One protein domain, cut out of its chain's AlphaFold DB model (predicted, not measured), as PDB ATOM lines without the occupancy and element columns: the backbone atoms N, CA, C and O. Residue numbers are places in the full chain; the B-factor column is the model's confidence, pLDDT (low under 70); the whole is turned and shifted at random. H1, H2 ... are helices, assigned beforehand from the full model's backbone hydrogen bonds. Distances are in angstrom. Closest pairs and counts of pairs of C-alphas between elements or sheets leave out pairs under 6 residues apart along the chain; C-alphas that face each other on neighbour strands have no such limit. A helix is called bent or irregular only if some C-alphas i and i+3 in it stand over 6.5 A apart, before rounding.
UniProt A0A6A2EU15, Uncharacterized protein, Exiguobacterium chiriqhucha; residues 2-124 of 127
ATOM      1  N   ASN A   2     -11.519   8.342  -8.807       74.94
ATOM      2  CA  ASN A   2     -10.352   8.497  -9.687       74.94
ATOM      3  C   ASN A   2      -9.501   7.218  -9.752       74.94
ATOM      4  O   ASN A   2      -9.304   6.543  -8.743       74.94
ATOM      5  N   ARG A   3      -8.967   6.897 -10.941       74.12
ATOM      6  CA  ARG A   3      -8.116   5.712 -11.189       74.12
ATOM      7  C   ARG A   3      -6.897   5.658 -10.253       74.12
ATOM      8  O   ARG A   3      -6.575   4.589  -9.749       74.12
ATOM      9  N   GLN A   4      -6.327   6.825  -9.946       77.44
ATOM     10  CA  GLN A   4      -5.252   7.037  -8.967       77.44
ATOM     11  C   GLN A   4      -5.647   6.561  -7.553       77.44
ATOM     12  O   GLN A   4      -4.922   5.806  -6.915       77.44
ATOM     13  N   VAL A   5      -6.851   6.919  -7.087       79.44
ATOM     14  CA  VAL A   5      -7.355   6.550  -5.749       79.44
ATOM     15  C   VAL A   5      -7.567   5.039  -5.641       79.44
ATOM     16  O   VAL A   5      -7.226   4.440  -4.625       79.44
ATOM     17  N   LYS A   6      -8.059   4.393  -6.708       78.00
ATOM     18  CA  LYS A   6      -8.205   2.927  -6.756       78.00
ATOM     19  C   LYS A   6      -6.860   2.205  -6.643       78.00
ATOM     20  O   LYS A   6      -6.781   1.201  -5.945       78.00
ATOM     21  N   GLN A   7      -5.820   2.702  -7.315       78.50
ATOM     22  CA  GLN A   7      -4.479   2.109  -7.258       78.50
ATOM     23  C   GLN A   7      -3.850   2.253  -5.870       78.50
ATOM     24  O   GLN A   7      -3.331   1.272  -5.341       78.50
ATOM     25  N   VAL A   8      -3.960   3.430  -5.248       85.25
ATOM     26  CA  VAL A   8      -3.473   3.653  -3.877       85.25
ATOM     27  C   VAL A   8      -4.195   2.742  -2.883       85.25
ATOM     28  O   VAL A   8      -3.539   2.076  -2.086       85.25
ATOM     29  N   LEU A   9      -5.526   2.628  -2.974       83.50
ATOM     30  CA  LEU A   9      -6.310   1.718  -2.127       83.50
ATOM     31  C   LEU A   9      -5.874   0.256  -2.283       83.50
ATOM     32  O   LEU A   9      -5.771  -0.458  -1.291       83.50
ATOM     33  N   PHE A  10      -5.581  -0.181  -3.510       84.12
ATOM     34  CA  PHE A  10      -5.100  -1.539  -3.772       84.12
ATOM     35  C   PHE A  10      -3.728  -1.809  -3.149       84.12
ATOM     36  O   PHE A  10      -3.525  -2.866  -2.559       84.12
ATOM     37  N   ILE A  11      -2.798  -0.859  -3.261       85.38
ATOM     38  CA  ILE A  11      -1.453  -0.985  -2.685       85.38
ATOM     39  C   ILE A  11      -1.538  -1.047  -1.159       85.38
ATOM     40  O   ILE A  11      -0.946  -1.933  -0.547       85.38
ATOM     41  N   VAL A  12      -2.320  -0.153  -0.548       88.25
ATOM     42  CA  VAL A  12      -2.525  -0.143   0.906       88.25
ATOM     43  C   VAL A  12      -3.169  -1.451   1.364       88.25
ATOM     44  O   VAL A  12      -2.663  -2.075   2.291       88.25
ATOM     45  N   ALA A  13      -4.210  -1.927   0.674       84.81
ATOM     46  CA  ALA A  13      -4.854  -3.200   0.994       84.81
ATOM     47  C   ALA A  13      -3.893  -4.394   0.879       84.81
ATOM     48  O   ALA A  13      -3.905  -5.270   1.742       84.81
ATOM     49  N   ALA A  14      -3.033  -4.423  -0.145       83.38
ATOM     50  CA  ALA A  14      -2.034  -5.475  -0.315       83.38
ATOM     51  C   ALA A  14      -1.005  -5.478   0.828       83.38
ATOM     52  O   ALA A  14      -0.721  -6.534   1.392       83.38
ATOM     53  N   ILE A  15      -0.492  -4.304   1.213       88.56
ATOM     54  CA  ILE A  15       0.444  -4.164   2.338       88.56
ATOM     55  C   ILE A  15      -0.228  -4.597   3.645       88.56
ATOM     56  O   ILE A  15       0.348  -5.377   4.403       88.56
ATOM     57  N   SER A  16      -1.461  -4.151   3.893       84.62
ATOM     58  CA  SER A  16      -2.228  -4.556   5.071       84.62
ATOM     59  C   SER A  16      -2.446  -6.069   5.120       84.62
ATOM     60  O   SER A  16      -2.280  -6.657   6.183       84.62
ATOM     61  N   LEU A  17      -2.747  -6.722   3.990       84.19
ATOM     62  CA  LEU A  17      -2.899  -8.181   3.942       84.19
ATOM     63  C   LEU A  17      -1.606  -8.916   4.319       84.19
ATOM     64  O   LEU A  17      -1.658  -9.911   5.037       84.19
ATOM     65  N   VAL A  18      -0.452  -8.425   3.862       86.06
ATOM     66  CA  VAL A  18       0.855  -9.009   4.203       86.06
ATOM     67  C   VAL A  18       1.172  -8.821   5.687       86.06
ATOM     68  O   VAL A  18       1.594  -9.770   6.343       86.06
ATOM     69  N   LEU A  19       0.927  -7.630   6.239       87.62
ATOM     70  CA  LEU A  19       1.133  -7.357   7.666       87.62
ATOM     71  C   LEU A  19       0.237  -8.228   8.548       87.62
ATOM     72  O   LEU A  19       0.703  -8.787   9.539       87.62
ATOM     73  N   VAL A  20      -1.028  -8.389   8.155       83.94
ATOM     74  CA  VAL A  20      -1.954  -9.324   8.797       83.94
ATOM     75  C   VAL A  20      -1.384 -10.738   8.719       83.94
ATOM     76  O   VAL A  20      -1.233 -11.380   9.748       83.94
ATOM     77  N   LEU A  21      -0.969 -11.218   7.547       86.19
ATOM     78  CA  LEU A  21      -0.417 -12.568   7.426       86.19
ATOM     79  C   LEU A  21       0.779 -12.806   8.368       86.19
ATOM     80  O   LEU A  21       0.814 -13.823   9.056       86.19
ATOM     81  N   ILE A  22       1.705 -11.848   8.463       88.81
ATOM     82  CA  ILE A  22       2.851 -11.913   9.387       88.81
ATOM     83  C   ILE A  22       2.386 -11.942  10.849       88.81
ATOM     84  O   ILE A  22       2.893 -12.735  11.637       88.81
ATOM     85  N   GLY A  23       1.396 -11.125  11.216       85.81
ATOM     86  CA  GLY A  23       0.835 -11.116  12.569       85.81
ATOM     87  C   GLY A  23       0.141 -12.426  12.956       85.81
ATOM     88  O   GLY A  23       0.155 -12.810  14.123       85.81
ATOM     89  N   PHE A  24      -0.430 -13.145  11.985       88.69
ATOM     90  CA  PHE A  24      -1.123 -14.418  12.214       88.69
ATOM     91  C   PHE A  24      -0.226 -15.655  12.041       88.69
ATOM     92  O   PHE A  24      -0.655 -16.755  12.396       88.69
ATOM     93  N   LEU A  25       1.019 -15.502  11.571       86.62
ATOM     94  CA  LEU A  25       1.973 -16.607  11.406       86.62
ATOM     95  C   LEU A  25       2.162 -17.443  12.689       86.62
ATOM     96  O   LEU A  25       2.066 -18.669  12.604       86.62
ATOM     97  N   PRO A  26       2.375 -16.836  13.877       88.00
ATOM     98  CA  PRO A  26       2.532 -17.596  15.118       88.00
ATOM     99  C   PRO A  26       1.302 -18.452  15.440       88.00
ATOM    100  O   PRO A  26       1.440 -19.630  15.771       88.00
ATOM    101  N   ASN A  27       0.101 -17.888  15.260       89.12
ATOM    102  CA  ASN A  27      -1.160 -18.595  15.488       89.12
ATOM    103  C   ASN A  27      -1.332 -19.757  14.501       89.12
ATOM    104  O   ASN A  27      -1.760 -20.835  14.898       89.12
ATOM    105  N   MET A  28      -0.955 -19.578  13.229       91.44
ATOM    106  CA  MET A  28      -0.993 -20.649  12.224       91.44
ATOM    107  C   MET A  28      -0.045 -21.802  12.560       91.44
ATOM    108  O   MET A  28      -0.424 -22.966  12.429       91.44
ATOM    109  N   ILE A  29       1.164 -21.490  13.029       91.88
ATOM    110  CA  ILE A  29       2.147 -22.502  13.435       91.88
ATOM    111  C   ILE A  29       1.636 -23.272  14.659       91.88
ATOM    112  O   ILE A  29       1.610 -24.502  14.637       91.88
ATOM    113  N   MET A  30       1.170 -22.569  15.696       90.88
ATOM    114  CA  MET A  30       0.587 -23.181  16.898       90.88
ATOM    115  C   MET A  30      -0.650 -24.027  16.582       90.88
ATOM    116  O   MET A  30      -0.794 -25.124  17.115       90.88
ATOM    117  N   PHE A  31      -1.518 -23.561  15.682       92.88
ATOM    118  CA  PHE A  31      -2.680 -24.320  15.223       92.88
ATOM    119  C   PHE A  31      -2.263 -25.625  14.535       92.88
ATOM    120  O   PHE A  31      -2.791 -26.691  14.854       92.88
ATOM    121  N   GLY A  32      -1.269 -25.564  13.642       91.56
ATOM    122  CA  GLY A  32      -0.713 -26.745  12.977       91.56
ATOM    123  C   GLY A  32      -0.066 -27.729  13.956       91.56
ATOM    124  O   GLY A  32      -0.318 -28.931  13.878       91.56
ATOM    125  N   LEU A  33       0.713 -27.229  14.919       93.62
ATOM    126  CA  LEU A  33       1.325 -28.054  15.966       93.62
ATOM    127  C   LEU A  33       0.279 -28.692  16.885       93.62
ATOM    128  O   LEU A  33       0.389 -29.875  17.196       93.62
ATOM    129  N   GLY A  34      -0.755 -27.946  17.276       92.19
ATOM    130  CA  GLY A  34      -1.874 -28.466  18.061       92.19
ATOM    131  C   GLY A  34      -2.618 -29.580  17.326       92.19
ATOM    132  O   GLY A  34      -2.896 -30.623  17.917       92.19
ATOM    133  N   ALA A  35      -2.868 -29.403  16.024       93.19
ATOM    134  CA  ALA A  35      -3.478 -30.422  15.169       93.19
ATOM    135  C   ALA A  35      -2.610 -31.681  15.063       93.19
ATOM    136  O   ALA A  35      -3.113 -32.789  15.248       93.19
ATOM    137  N   LEU A  36      -1.304 -31.522  14.832       94.50
ATOM    138  CA  LEU A  36      -0.360 -32.640  14.796       94.50
ATOM    139  C   LEU A  36      -0.310 -33.386  16.130       94.50
ATOM    140  O   LEU A  36      -0.388 -34.613  16.139       94.50
ATOM    141  N   LEU A  37      -0.230 -32.662  17.249       93.88
ATOM    142  CA  LEU A  37      -0.213 -33.252  18.584       93.88
ATOM    143  C   LEU A  37      -1.511 -34.010  18.874       93.88
ATOM    144  O   LEU A  37      -1.454 -35.150  19.332       93.88
ATOM    145  N   ALA A  38      -2.668 -33.413  18.575       92.81
ATOM    146  CA  ALA A  38      -3.972 -34.034  18.787       92.81
ATOM    147  C   ALA A  38      -4.133 -35.320  17.967       92.81
ATOM    148  O   ALA A  38      -4.560 -36.342  18.504       92.81
ATOM    149  N   LEU A  39      -3.751 -35.293  16.686       94.19
ATOM    150  CA  LEU A  39      -3.814 -36.462  15.807       94.19
ATOM    151  C   LEU A  39      -2.844 -37.552  16.257       94.19
ATOM    152  O   LEU A  39      -3.240 -38.708  16.397       94.19
ATOM    153  N   TRP A  40      -1.588 -37.193  16.523       94.88
ATOM    154  CA  TRP A  40      -0.570 -38.145  16.959       94.88
ATOM    155  C   TRP A  40      -0.951 -38.805  18.289       94.88
ATOM    156  O   TRP A  40      -0.931 -40.034  18.404       94.88
ATOM    157  N   ALA A  41      -1.374 -38.006  19.272       92.06
ATOM    158  CA  ALA A  41      -1.824 -38.504  20.564       92.06
ATOM    159  C   ALA A  41      -3.114 -39.330  20.439       92.06
ATOM    160  O   ALA A  41      -3.218 -40.376  21.072       92.06
ATOM    161  N   GLY A  42      -4.059 -38.931  19.581       90.19
ATOM    162  CA  GLY A  42      -5.294 -39.678  19.319       90.19
ATOM    163  C   GLY A  42      -5.043 -41.047  18.681       90.19
ATOM    164  O   GLY A  42      -5.596 -42.054  19.125       90.19
ATOM    165  N   VAL A  43      -4.142 -41.122  17.697       92.38
ATOM    166  CA  VAL A  43      -3.718 -42.400  17.100       92.38
ATOM    167  C   VAL A  43      -3.055 -43.288  18.153       92.38
ATOM    168  O   VAL A  43      -3.360 -44.479  18.248       92.38
ATOM    169  N   ARG A  44      -2.187 -42.722  19.001       90.06
ATOM    170  CA  ARG A  44      -1.517 -43.485  20.062       90.06
ATOM    171  C   ARG A  44      -2.471 -43.914  21.178       90.06
ATOM    172  O   ARG A  44      -2.333 -45.020  21.685       90.06
ATOM    173  N   PHE A  45      -3.471 -43.101  21.497       89.62
ATOM    174  CA  PHE A  45      -4.538 -43.431  22.441       89.62
ATOM    175  C   PHE A  45      -5.323 -44.676  22.009       89.62
ATOM    176  O   PHE A  45      -5.626 -45.532  22.840       89.62
ATOM    177  N   MET A  46      -5.616 -44.800  20.711       89.12
ATOM    178  CA  MET A  46      -6.282 -45.984  20.157       89.12
ATOM    179  C   MET A  46      -5.362 -47.210  20.119       89.12
ATOM    180  O   MET A  46      -5.822 -48.326  20.341       89.12
ATOM    181  N   ALA A  47      -4.066 -47.009  19.872       90.88
ATOM    182  CA  ALA A  47      -3.098 -48.095  19.726       90.88
ATOM    183  C   ALA A  47      -2.663 -48.748  21.052       90.88
ATOM    184  O   ALA A  47      -2.067 -49.823  21.031       90.88
ATOM    185  N   VAL A  48      -2.887 -48.100  22.199       91.00
ATOM    186  CA  VAL A  48      -2.345 -48.553  23.487       91.00
ATOM    187  C   VAL A  48      -3.413 -49.238  24.340       91.00
ATOM    188  O   VAL A  48      -4.508 -48.718  24.549       91.00
ATOM    189  N   THR A  49      -3.068 -50.412  24.873       85.88
ATOM    190  CA  THR A  49      -3.949 -51.254  25.700       85.88
ATOM    191  C   THR A  49      -3.846 -50.951  27.197       85.88
ATOM    192  O   THR A  49      -4.792 -51.196  27.942       85.88
ATOM    193  N   HIS A  50      -2.727 -50.376  27.649       91.50
ATOM    194  CA  HIS A  50      -2.497 -50.046  29.056       91.50
ATOM    195  C   HIS A  50      -3.286 -48.800  29.497       91.50
ATOM    196  O   HIS A  50      -3.149 -47.725  28.906       91.50
ATOM    197  N   VAL A  51      -4.050 -48.914  30.591       89.25
ATOM    198  CA  VAL A  51      -4.964 -47.865  31.092       89.25
ATOM    199  C   VAL A  51      -4.235 -46.554  31.401       89.25
ATOM    200  O   VAL A  51      -4.654 -45.496  30.939       89.25
ATOM    201  N   GLY A  52      -3.101 -46.606  32.107       87.69
ATOM    202  CA  GLY A  52      -2.338 -45.397  32.451       87.69
ATOM    203  C   GLY A  52      -1.767 -44.666  31.230       87.69
ATOM    204  O   GLY A  52      -1.736 -43.439  31.188       87.69
ATOM    205  N   ALA A  53      -1.390 -45.412  30.191       87.25
ATOM    206  CA  ALA A  53      -0.879 -44.816  28.964       87.25
ATOM    207  C   ALA A  53      -2.021 -44.212  28.134       87.25
ATOM    208  O   ALA A  53      -1.857 -43.137  27.565       87.25
ATOM    209  N   LYS A  54      -3.209 -44.834  28.145       89.88
ATOM    210  CA  LYS A  54      -4.430 -44.232  27.596       89.88
ATOM    211  C   LYS A  54      -4.749 -42.892  28.248       89.88
ATOM    212  O   LYS A  54      -5.017 -41.933  27.539       89.88
ATOM    213  N   ILE A  55      -4.676 -42.790  29.573       92.81
ATOM    214  CA  ILE A  55      -4.924 -41.516  30.266       92.81
ATOM    215  C   ILE A  55      -3.905 -40.453  29.825       92.81
ATOM    216  O   ILE A  55      -4.300 -39.336  29.495       92.81
ATOM    217  N   GLY A  56      -2.619 -40.811  29.726       92.56
ATOM    218  CA  GLY A  56      -1.569 -39.903  29.254       92.56
ATOM    219  C   GLY A  56      -1.789 -39.398  27.823       92.56
ATOM    220  O   GLY A  56      -1.807 -38.191  27.588       92.56
ATOM    221  N   TYR A  57      -2.018 -40.302  26.864       93.00
ATOM    222  CA  TYR A  57      -2.282 -39.911  25.474       93.00
ATOM    223  C   TYR A  57      -3.624 -39.187  25.308       93.00
ATOM    224  O   TYR A  57      -3.727 -38.283  24.485       93.00
ATOM    225  N   GLY A  58      -4.629 -39.524  26.120       92.00
ATOM    226  CA  GLY A  58      -5.905 -38.811  26.160       92.00
ATOM    227  C   GLY A  58      -5.732 -37.359  26.606       92.00
ATOM    228  O   GLY A  58      -6.235 -36.453  25.947       92.00
ATOM    229  N   ALA A  59      -4.949 -37.118  27.662       93.44
ATOM    230  CA  ALA A  59      -4.635 -35.765  28.120       93.44
ATOM    231  C   ALA A  59      -3.867 -34.959  27.057       93.44
ATOM    232  O   ALA A  59      -4.217 -33.813  26.782       93.44
ATOM    233  N   LEU A  60      -2.871 -35.567  26.403       93.81
ATOM    234  CA  LEU A  60      -2.128 -34.927  25.309       93.81
ATOM    235  C   LEU A  60      -3.026 -34.582  24.115       93.81
ATOM    236  O   LEU A  60      -2.884 -33.505  23.535       93.81
ATOM    237  N   ALA A  61      -3.976 -35.456  23.772       92.88
ATOM    238  CA  ALA A  61      -4.944 -35.186  22.716       92.88
ATOM    239  C   ALA A  61      -5.836 -33.985  23.067       92.88
ATOM    240  O   ALA A  61      -6.032 -33.103  22.234       92.88
ATOM    241  N   VAL A  62      -6.311 -33.902  24.315       94.38
ATOM    242  CA  VAL A  62      -7.109 -32.765  24.803       94.38
ATOM    243  C   VAL A  62      -6.304 -31.466  24.778       94.38
ATOM    244  O   VAL A  62      -6.815 -30.455  24.306       94.38
ATOM    245  N   ILE A  63      -5.036 -31.479  25.201       94.06
ATOM    246  CA  ILE A  63      -4.152 -30.304  25.121       94.06
ATOM    247  C   ILE A  63      -3.979 -29.854  23.666       94.06
ATOM    248  O   ILE A  63      -4.089 -28.662  23.370       94.06
ATOM    249  N   GLY A  64      -3.771 -30.800  22.745       91.56
ATOM    250  CA  GLY A  64      -3.732 -30.516  21.313       91.56
ATOM    251  C   GLY A  64      -5.017 -29.835  20.834       91.56
ATOM    252  O   GLY A  64      -4.956 -28.772  20.222       91.56
ATOM    253  N   ILE A  65      -6.185 -30.371  21.197       92.56
ATOM    254  CA  ILE A  65      -7.495 -29.809  20.829       92.56
ATOM    255  C   ILE A  65      -7.708 -28.407  21.420       92.56
ATOM    256  O   ILE A  65      -8.148 -27.505  20.708       92.56
ATOM    257  N   ILE A  66      -7.355 -28.182  22.689       94.25
ATOM    258  CA  ILE A  66      -7.439 -26.857  23.327       94.25
ATOM    259  C   ILE A  66      -6.524 -25.861  22.611       94.25
ATOM    260  O   ILE A  66      -6.910 -24.712  22.394       94.25
ATOM    261  N   THR A  67      -5.336 -26.301  22.195       92.00
ATOM    262  CA  THR A  67      -4.386 -25.467  21.449       92.00
ATOM    263  C   THR A  67      -4.963 -25.066  20.092       92.00
ATOM    264  O   THR A  67      -4.896 -23.895  19.724       92.00
ATOM    265  N   ILE A  68      -5.599 -25.996  19.375       92.62
ATOM    266  CA  ILE A  68      -6.307 -25.719  18.114       92.62
ATOM    267  C   ILE A  68      -7.421 -24.685  18.340       92.62
ATOM    268  O   ILE A  68      -7.475 -23.678  17.638       92.62
ATOM    269  N   LEU A  69      -8.279 -24.901  19.344       91.50
ATOM    270  CA  LEU A  69      -9.408 -24.014  19.659       91.50
ATOM    271  C   LEU A  69      -8.948 -22.605  20.057       91.50
ATOM    272  O   LEU A  69      -9.516 -21.616  19.601       91.50
ATOM    273  N   SER A  70      -7.880 -22.507  20.850       90.94
ATOM    274  CA  SER A  70      -7.294 -21.228  21.279       90.94
ATOM    275  C   SER A  70      -6.686 -20.441  20.114       90.94
ATOM    276  O   SER A  70      -6.624 -19.215  20.154       90.94
ATOM    277  N   ASN A  71      -6.277 -21.139  19.051       90.69
ATOM    278  CA  ASN A  71      -5.675 -20.558  17.855       90.69
ATOM    279  C   ASN A  71      -6.638 -20.544  16.657       90.69
ATOM    280  O   ASN A  71      -6.185 -20.497  15.517       90.69
ATOM    281  N   ILE A  72      -7.961 -20.538  16.877       87.44
ATOM    282  CA  ILE A  72      -8.969 -20.511  15.796       87.44
ATOM    283  C   ILE A  72      -8.776 -19.339  14.815       87.44
ATOM    284  O   ILE A  72      -9.068 -19.445  13.626       87.44
ATOM    285  N   TRP A  73      -8.185 -18.245  15.299       85.50
ATOM    286  CA  TRP A  73      -7.752 -17.084  14.524       85.50
ATOM    287  C   TRP A  73      -6.794 -17.427  13.370       85.50
ATOM    288  O   TRP A  73      -6.774 -16.718  12.363       85.50
ATOM    289  N   ALA A  74      -6.059 -18.540  13.455       88.44
ATOM    290  CA  ALA A  74      -5.236 -19.077  12.373       88.44
ATOM    291  C   ALA A  74      -6.018 -19.296  11.070       88.44
ATOM    292  O   ALA A  74      -5.448 -19.148   9.990       88.44
ATOM    293  N   LEU A  75      -7.324 -19.590  11.152       87.94
ATOM    294  CA  LEU A  75      -8.182 -19.748   9.977       87.94
ATOM    295  C   LEU A  75      -8.226 -18.473   9.128       87.94
ATOM    296  O   LEU A  75      -8.189 -18.554   7.903       87.94
ATOM    297  N   ILE A  76      -8.227 -17.295   9.760       87.62
ATOM    298  CA  ILE A  76      -8.189 -16.011   9.047       87.62
ATOM    299  C   ILE A  76      -6.854 -15.854   8.318       87.62
ATOM    300  O   ILE A  76      -6.838 -15.488   7.144       87.62
ATOM    301  N   GLY A  77      -5.744 -16.195   8.979       85.12
ATOM    302  CA  GLY A  77      -4.417 -16.201   8.360       85.12
ATOM    303  C   GLY A  77      -4.347 -17.121   7.137       85.12
ATOM    304  O   GLY A  77      -3.854 -16.713   6.086       85.12
ATOM    305  N   ILE A  78      -4.923 -18.324   7.229       87.50
ATOM    306  CA  ILE A  78      -5.007 -19.281   6.113       87.50
ATOM    307  C   ILE A  78      -5.818 -18.700   4.947       87.50
ATOM    308  O   ILE A  78      -5.379 -18.775   3.797       87.50
ATOM    309  N   VAL A  79      -6.973 -18.086   5.221       90.88
ATOM    310  CA  VAL A  79      -7.808 -17.455   4.183       90.88
ATOM    311  C   VAL A  79      -7.061 -16.308   3.503       90.88
ATOM    312  O   VAL A  79      -7.032 -16.235   2.275       90.88
ATOM    313  N   VAL A  80      -6.405 -15.445   4.280       87.44
ATOM    314  CA  VAL A  80      -5.586 -14.337   3.763       87.44
ATOM    315  C   VAL A  80      -4.445 -14.853   2.882       87.44
ATOM    316  O   VAL A  80      -4.247 -14.343   1.775       87.44
ATOM    317  N   ALA A  81      -3.735 -15.896   3.320       86.06
ATOM    318  CA  ALA A  81      -2.682 -16.538   2.536       86.06
ATOM    319  C   ALA A  81      -3.217 -17.090   1.207       86.06
ATOM    320  O   ALA A  81      -2.602 -16.902   0.156       86.06
ATOM    321  N   TRP A  82      -4.390 -17.730   1.235       89.75
ATOM    322  CA  TRP A  82      -5.026 -18.282   0.041       89.75
ATOM    323  C   TRP A  82      -5.443 -17.195  -0.959       89.75
ATOM    324  O   TRP A  82      -5.204 -17.337  -2.161       89.75
ATOM    325  N   VAL A  83      -6.000 -16.080  -0.474       88.12
ATOM    326  CA  VAL A  83      -6.350 -14.918  -1.310       88.12
ATOM    327  C   VAL A  83      -5.102 -14.319  -1.962       88.12
ATOM    328  O   VAL A  83      -5.113 -14.076  -3.171       88.12
ATOM    329  N   LEU A  84      -4.009 -14.139  -1.210       85.38
ATOM    330  CA  LEU A  84      -2.733 -13.663  -1.764       85.38
ATOM    331  C   LEU A  84      -2.178 -14.619  -2.816       85.38
ATOM    332  O   LEU A  84      -1.756 -14.174  -3.882       85.38
ATOM    333  N   PHE A  85      -2.224 -15.926  -2.556       86.38
ATOM    334  CA  PHE A  85      -1.761 -16.938  -3.501       86.38
ATOM    335  C   PHE A  85      -2.558 -16.911  -4.812       86.38
ATOM    336  O   PHE A  85      -1.973 -16.910  -5.896       86.38
ATOM    337  N   LYS A  86      -3.893 -16.828  -4.737       88.50
ATOM    338  CA  LYS A  86      -4.757 -16.723  -5.926       88.50
ATOM    339  C   LYS A  86      -4.530 -15.413  -6.678       88.50
ATOM    340  O   LYS A  86      -4.451 -15.443  -7.905       88.50
ATOM    341  N   GLY A  87      -4.387 -14.294  -5.967       85.31
ATOM    342  CA  GLY A  87      -4.057 -12.998  -6.566       85.31
ATOM    343  C   GLY A  87      -2.712 -13.025  -7.295       85.31
ATOM    344  O   GLY A  87      -2.620 -12.577  -8.438       85.31
ATOM    345  N   TYR A  88      -1.694 -13.631  -6.680       81.44
ATOM    346  CA  TYR A  88      -0.384 -13.836  -7.295       81.44
ATOM    347  C   TYR A  88      -0.467 -14.719  -8.545       81.44
ATOM    348  O   TYR A  88       0.036 -14.324  -9.592       81.44
ATOM    349  N   MET A  89      -1.141 -15.871  -8.469       81.25
ATOM    350  CA  MET A  89      -1.341 -16.774  -9.613       81.25
ATOM    351  C   MET A  89      -2.061 -16.082 -10.776       81.25
ATOM    352  O   MET A  89      -1.657 -16.227 -11.925       81.25
ATOM    353  N   MET A  90      -3.098 -15.289 -10.494       81.69
ATOM    354  CA  MET A  90      -3.823 -14.537 -11.523       81.69
ATOM    355  C   MET A  90      -2.926 -13.492 -12.202       81.69
ATOM    356  O   MET A  90      -2.934 -13.377 -13.426       81.69
ATOM    357  N   TYR A  91      -2.115 -12.771 -11.425       77.12
ATOM    358  CA  TYR A  91      -1.146 -11.814 -11.955       77.12
ATOM    359  C   TYR A  91      -0.013 -12.495 -12.740       77.12
ATOM    360  O   TYR A  91       0.395 -12.003 -13.790       77.12
ATOM    361  N   ALA A  92       0.481 -13.639 -12.264       73.75
ATOM    362  CA  ALA A  92       1.514 -14.420 -12.935       73.75
ATOM    363  C   ALA A  92       1.023 -14.969 -14.285       73.75
ATOM    364  O   ALA A  92       1.740 -14.862 -15.279       73.75
ATOM    365  N   ASN A  93      -0.220 -15.455 -14.344       67.12
ATOM    366  CA  ASN A  93      -0.834 -15.930 -15.584       67.12
ATOM    367  C   ASN A  93      -1.073 -14.786 -16.583       67.12
ATOM    368  O   ASN A  93      -0.793 -14.949 -17.764       67.12
ATOM    369  N   GLN A  94      -1.457 -13.585 -16.128       58.94
ATOM    370  CA  GLN A  94      -1.557 -12.405 -17.008       58.94
ATOM    371  C   GLN A  94      -0.213 -11.990 -17.636       58.94
ATOM    372  O   GLN A  94      -0.198 -11.371 -18.696       58.94
ATOM    373  N   LYS A  95       0.931 -12.326 -17.021       54.41
ATOM    374  CA  LYS A  95       2.256 -12.059 -17.614       54.41
ATOM    375  C   LYS A  95       2.663 -13.054 -18.703       54.41
ATOM    376  O   LYS A  95       3.624 -12.771 -19.429       54.41
ATOM    377  N   GLN A  96       1.976 -14.194 -18.814       51.53
ATOM    378  CA  GLN A  96       2.187 -15.148 -19.904       51.53
ATOM    379  C   GLN A  96       1.518 -14.687 -21.208       51.53
ATOM    380  O   GLN A  96       2.063 -14.966 -22.270       51.53
ATOM    381  N   ASP A  97       0.455 -13.880 -21.129       47.44
ATOM    382  CA  ASP A  97      -0.267 -13.324 -22.290       47.44
ATOM    383  C   ASP A  97       0.378 -12.065 -22.894       47.44
ATOM    384  O   ASP A  97      -0.212 -11.394 -23.741       47.44
ATOM    385  N   VAL A  98       1.608 -11.720 -22.502       50.38
ATOM    386  CA  VAL A  98       2.393 -10.769 -23.298       50.38
ATOM    387  C   VAL A  98       2.899 -11.541 -24.515       50.38
ATOM    388  O   VAL A  98       3.973 -12.150 -24.450       50.38
ATOM    389  N   GLU A  99       2.102 -11.554 -25.593       50.56
ATOM    390  CA  GLU A  99       2.537 -11.927 -26.942       50.56
ATOM    391  C   GLU A  99       3.745 -11.046 -27.276       50.56
ATOM    392  O   GLU A  99       3.626  -9.879 -27.646       50.56
ATOM    393  N   ILE A 100       4.947 -11.584 -27.070       52.34
ATOM    394  CA  ILE A 100       6.152 -10.974 -27.612       52.34
ATOM    395  C   ILE A 100       6.043 -11.233 -29.109       52.34
ATOM    396  O   ILE A 100       6.129 -12.375 -29.543       52.34
ATOM    397  N   LEU A 101       5.755 -10.201 -29.889       55.75
ATOM    398  CA  LEU A 101       5.796 -10.282 -31.342       55.75
ATOM    399  C   LEU A 101       7.229  -9.975 -31.779       55.75
ATOM    400  O   LEU A 101       7.841  -9.018 -31.298       55.75
ATOM    401  N   ASN A 102       7.778 -10.791 -32.674       57.66
ATOM    402  CA  ASN A 102       8.982 -10.423 -33.412       57.66
ATOM    403  C   ASN A 102       8.682  -9.196 -34.295       57.66
ATOM    404  O   ASN A 102       7.525  -8.890 -34.584       57.66
ATOM    405  N   ALA A 103       9.721  -8.508 -34.779       57.47
ATOM    406  CA  ALA A 103       9.570  -7.354 -35.678       57.47
ATOM    407  C   ALA A 103       8.839  -7.678 -37.004       57.47
ATOM    408  O   ALA A 103       8.427  -6.765 -37.713       57.47
ATOM    409  N   ASP A 104       8.666  -8.963 -37.327       59.69
ATOM    410  CA  ASP A 104       7.927  -9.471 -38.487       59.69
ATOM    411  C   ASP A 104       6.458  -9.851 -38.178       59.69
ATOM    412  O   ASP A 104       5.751 -10.339 -39.057       59.69
ATOM    413  N   GLY A 105       5.986  -9.641 -36.941       54.78
ATOM    414  CA  GLY A 105       4.620  -9.961 -36.510       54.78
ATOM    415  C   GLY A 105       4.376 -11.429 -36.135       54.78
ATOM    416  O   GLY A 105       3.237 -11.796 -35.846       54.78
ATOM    417  N   SER A 106       5.406 -12.280 -36.106       58.75
ATOM    418  CA  SER A 106       5.288 -13.674 -35.655       58.75
ATOM    419  C   SER A 106       5.404 -13.811 -34.125       58.75
ATOM    420  O   SER A 106       6.110 -13.045 -33.465       58.75
ATOM    421  N   ARG A 107       4.703 -14.799 -33.536       53.88
ATOM    422  CA  ARG A 107       4.732 -15.089 -32.086       53.88
ATOM    423  C   ARG A 107       6.144 -15.499 -31.649       53.88
ATOM    424  O   ARG A 107       6.599 -16.595 -31.974       53.88
ATOM    425  N   ALA A 108       6.822 -14.661 -30.872       54.56
ATOM    426  CA  ALA A 108       8.110 -14.984 -30.279       54.56
ATOM    427  C   ALA A 108       7.900 -15.892 -29.061       54.56
ATOM    428  O   ALA A 108       7.419 -15.481 -28.001       54.56
ATOM    429  N   ASN A 109       8.269 -17.162 -29.220       48.72
ATOM    430  CA  ASN A 109       8.283 -18.120 -28.126       48.72
ATOM    431  C   ASN A 109       9.408 -17.751 -27.145       48.72
ATOM    432  O   ASN A 109      10.581 -17.714 -27.515       48.72
ATOM    433  N   ARG A 110       9.061 -17.485 -25.880       51.75
ATOM    434  CA  ARG A 110       9.982 -17.038 -24.816       51.75
ATOM    435  C   ARG A 110      10.883 -18.168 -24.277       51.75
ATOM    436  O   ARG A 110      11.353 -18.102 -23.144       51.75
ATOM    437  N   SER A 111      11.122 -19.218 -25.061       48.97
ATOM    438  CA  SER A 111      12.056 -20.297 -24.740       48.97
ATOM    439  C   SER A 111      13.467 -19.899 -25.188       48.97
ATOM    440  O   SER A 111      13.957 -20.352 -26.219       48.97
ATOM    441  N   SER A 112      14.133 -19.037 -24.411       53.06
ATOM    442  CA  SER A 112      15.554 -18.695 -24.618       53.06
ATOM    443  C   SER A 112      16.510 -19.860 -24.320       53.06
ATOM    444  O   SER A 112      17.715 -19.728 -24.498       53.06
ATOM    445  N   PHE A 113      15.981 -21.005 -23.892       52.41
ATOM    446  CA  PHE A 113      16.648 -22.295 -23.960       52.41
ATOM    447  C   PHE A 113      15.914 -23.117 -25.016       52.41
ATOM    448  O   PHE A 113      14.776 -23.532 -24.798       52.41
ATOM    449  N   GLN A 114      16.538 -23.329 -26.175       63.34
ATOM    450  CA  GLN A 114      16.090 -24.389 -27.076       63.34
ATOM    451  C   GLN A 114      16.211 -25.694 -26.286       63.34
ATOM    452  O   GLN A 114      17.295 -26.005 -25.787       63.34
ATOM    453  N   SER A 115      15.107 -26.422 -26.100       69.56
ATOM    454  CA  SER A 115      15.191 -27.747 -25.490       69.56
ATOM    455  C   SER A 115      16.147 -28.592 -26.332       69.56
ATOM    456  O   SER A 115      16.134 -28.518 -27.563       69.56
ATOM    457  N   PHE A 116      17.015 -29.354 -25.666       77.94
ATOM    458  CA  PHE A 116      18.053 -30.155 -26.317       77.94
ATOM    459  C   PHE A 116      17.493 -31.005 -27.473       77.94
ATOM    460  O   PHE A 116      18.109 -31.095 -28.533       77.94
ATOM    461  N   ASP A 117      16.269 -31.510 -27.318       74.25
ATOM    462  CA  ASP A 117      15.549 -32.283 -28.332       74.25
ATOM    463  C   ASP A 117      15.359 -31.535 -29.661       74.25
ATOM    464  O   ASP A 117      15.497 -32.129 -30.730       74.25
ATOM    465  N   GLN A 118      15.100 -30.221 -29.626       75.12
ATOM    466  CA  GLN A 118      14.938 -29.410 -30.840       75.12
ATOM    467  C   GLN A 118      16.258 -29.272 -31.609       75.12
ATOM    468  O   GLN A 118      16.280 -29.343 -32.841       75.12
ATOM    469  N   VAL A 119      17.372 -29.105 -30.888       78.56
ATOM    470  CA  VAL A 119      18.717 -29.040 -31.483       78.56
ATOM    471  C   VAL A 119      19.119 -30.406 -32.036       78.56
ATOM    472  O   VAL A 119      19.653 -30.492 -33.145       78.56
ATOM    473  N   TRP A 120      18.821 -31.475 -31.299       77.75
ATOM    474  CA  TRP A 120      19.152 -32.842 -31.680       77.75
ATOM    475  C   TRP A 120      18.436 -33.277 -32.961       77.75
ATOM    476  O   TRP A 120      19.079 -33.760 -33.895       77.75
ATOM    477  N   GLN A 121      17.128 -33.022 -33.070       82.06
ATOM    478  CA  GLN A 121      16.376 -33.366 -34.282       82.06
ATOM    479  C   GLN A 121      16.878 -32.621 -35.521       82.06
ATOM    480  O   GLN A 121      16.968 -33.205 -36.600       82.06
ATOM    481  N   LYS A 122      17.281 -31.354 -35.370       79.44
ATOM    482  CA  LYS A 122      17.865 -30.568 -36.466       79.44
ATOM    483  C   LYS A 122      19.185 -31.155 -36.978       79.44
ATOM    484  O   LYS A 122      19.496 -30.995 -38.157       79.44
ATOM    485  N   PHE A 123      19.957 -31.810 -36.112       81.12
ATOM    486  CA  PHE A 123      21.194 -32.490 -36.496       81.12
ATOM    487  C   PHE A 123      20.938 -33.826 -37.191       81.12
ATOM    488  O   PHE A 123      21.554 -34.096 -38.219       81.12
ATOM    489  N   VAL A 124      20.027 -34.641 -36.656       83.44
ATOM    490  CA  VAL A 124      19.703 -35.958 -37.226       83.44
ATOM    491  C   VAL A 124      19.096 -35.818 -38.620       83.44
ATOM    492  O   VAL A 124      19.501 -36.530 -39.528       83.44
TER     493      VAL A 124
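This is residues 2 to 124 of the 127 residues of an uncharacterized protein of Exiguobacterium chiriqhucha (UniProt A0A6A2EU15). The helices make a flat Y: the hairpin of H1b and H2 is its stem, and H1a and H3 spread from the stem's end as a V. Past H3 a long link leads to small H4, which sticks out. The 123 printed residues, all helix in class, hold H1 to H4 in order and no named strand; the whole is extended, radius of gyration of the C-alphas 25.9 A, spans 80 by 58 by 14 A.

H1, residues 3 to 47, starts at C-alpha 3 (-8.116, 5.712, -11.189). Assigned as one helix by its hydrogen bonds, it is bent: C-alphas 23 and 26 are 7.2 A apart. Its arms are H1a, residues 3 to 23, 30.5 A, and H1b, residues 26 to 47, 31.4 A. H2 is residues 51 to 70, 28.5 A; H3 74 to 94, 30.4 A; H4 116 to 124, ending at C-alpha 124 (19.703, -35.958, -37.226).

H1b and H2, a hairpin, touch at a shallow tilt of 23 degrees; the closest C-alphas, of Ala 38 and Ala 61, are 4.2 A apart. H3 touches H1a with residues 77 to 84 alone, at a steep tilt of 45 degrees; the closest C-alphas, of Leu 21 and Gly 77, are 5.5 A apart. H4 touches no helix. In H1a, H1b, H2, H3 and H4 every O i to N i+4 pair is within hydrogen-bond range.

The farthest C-alphas, of Val 51 and Asp 104, are 80.5 A apart. The printed part has no cut. The H3 to H4 link is long; residues 93 to 115 have pLDDT under 70.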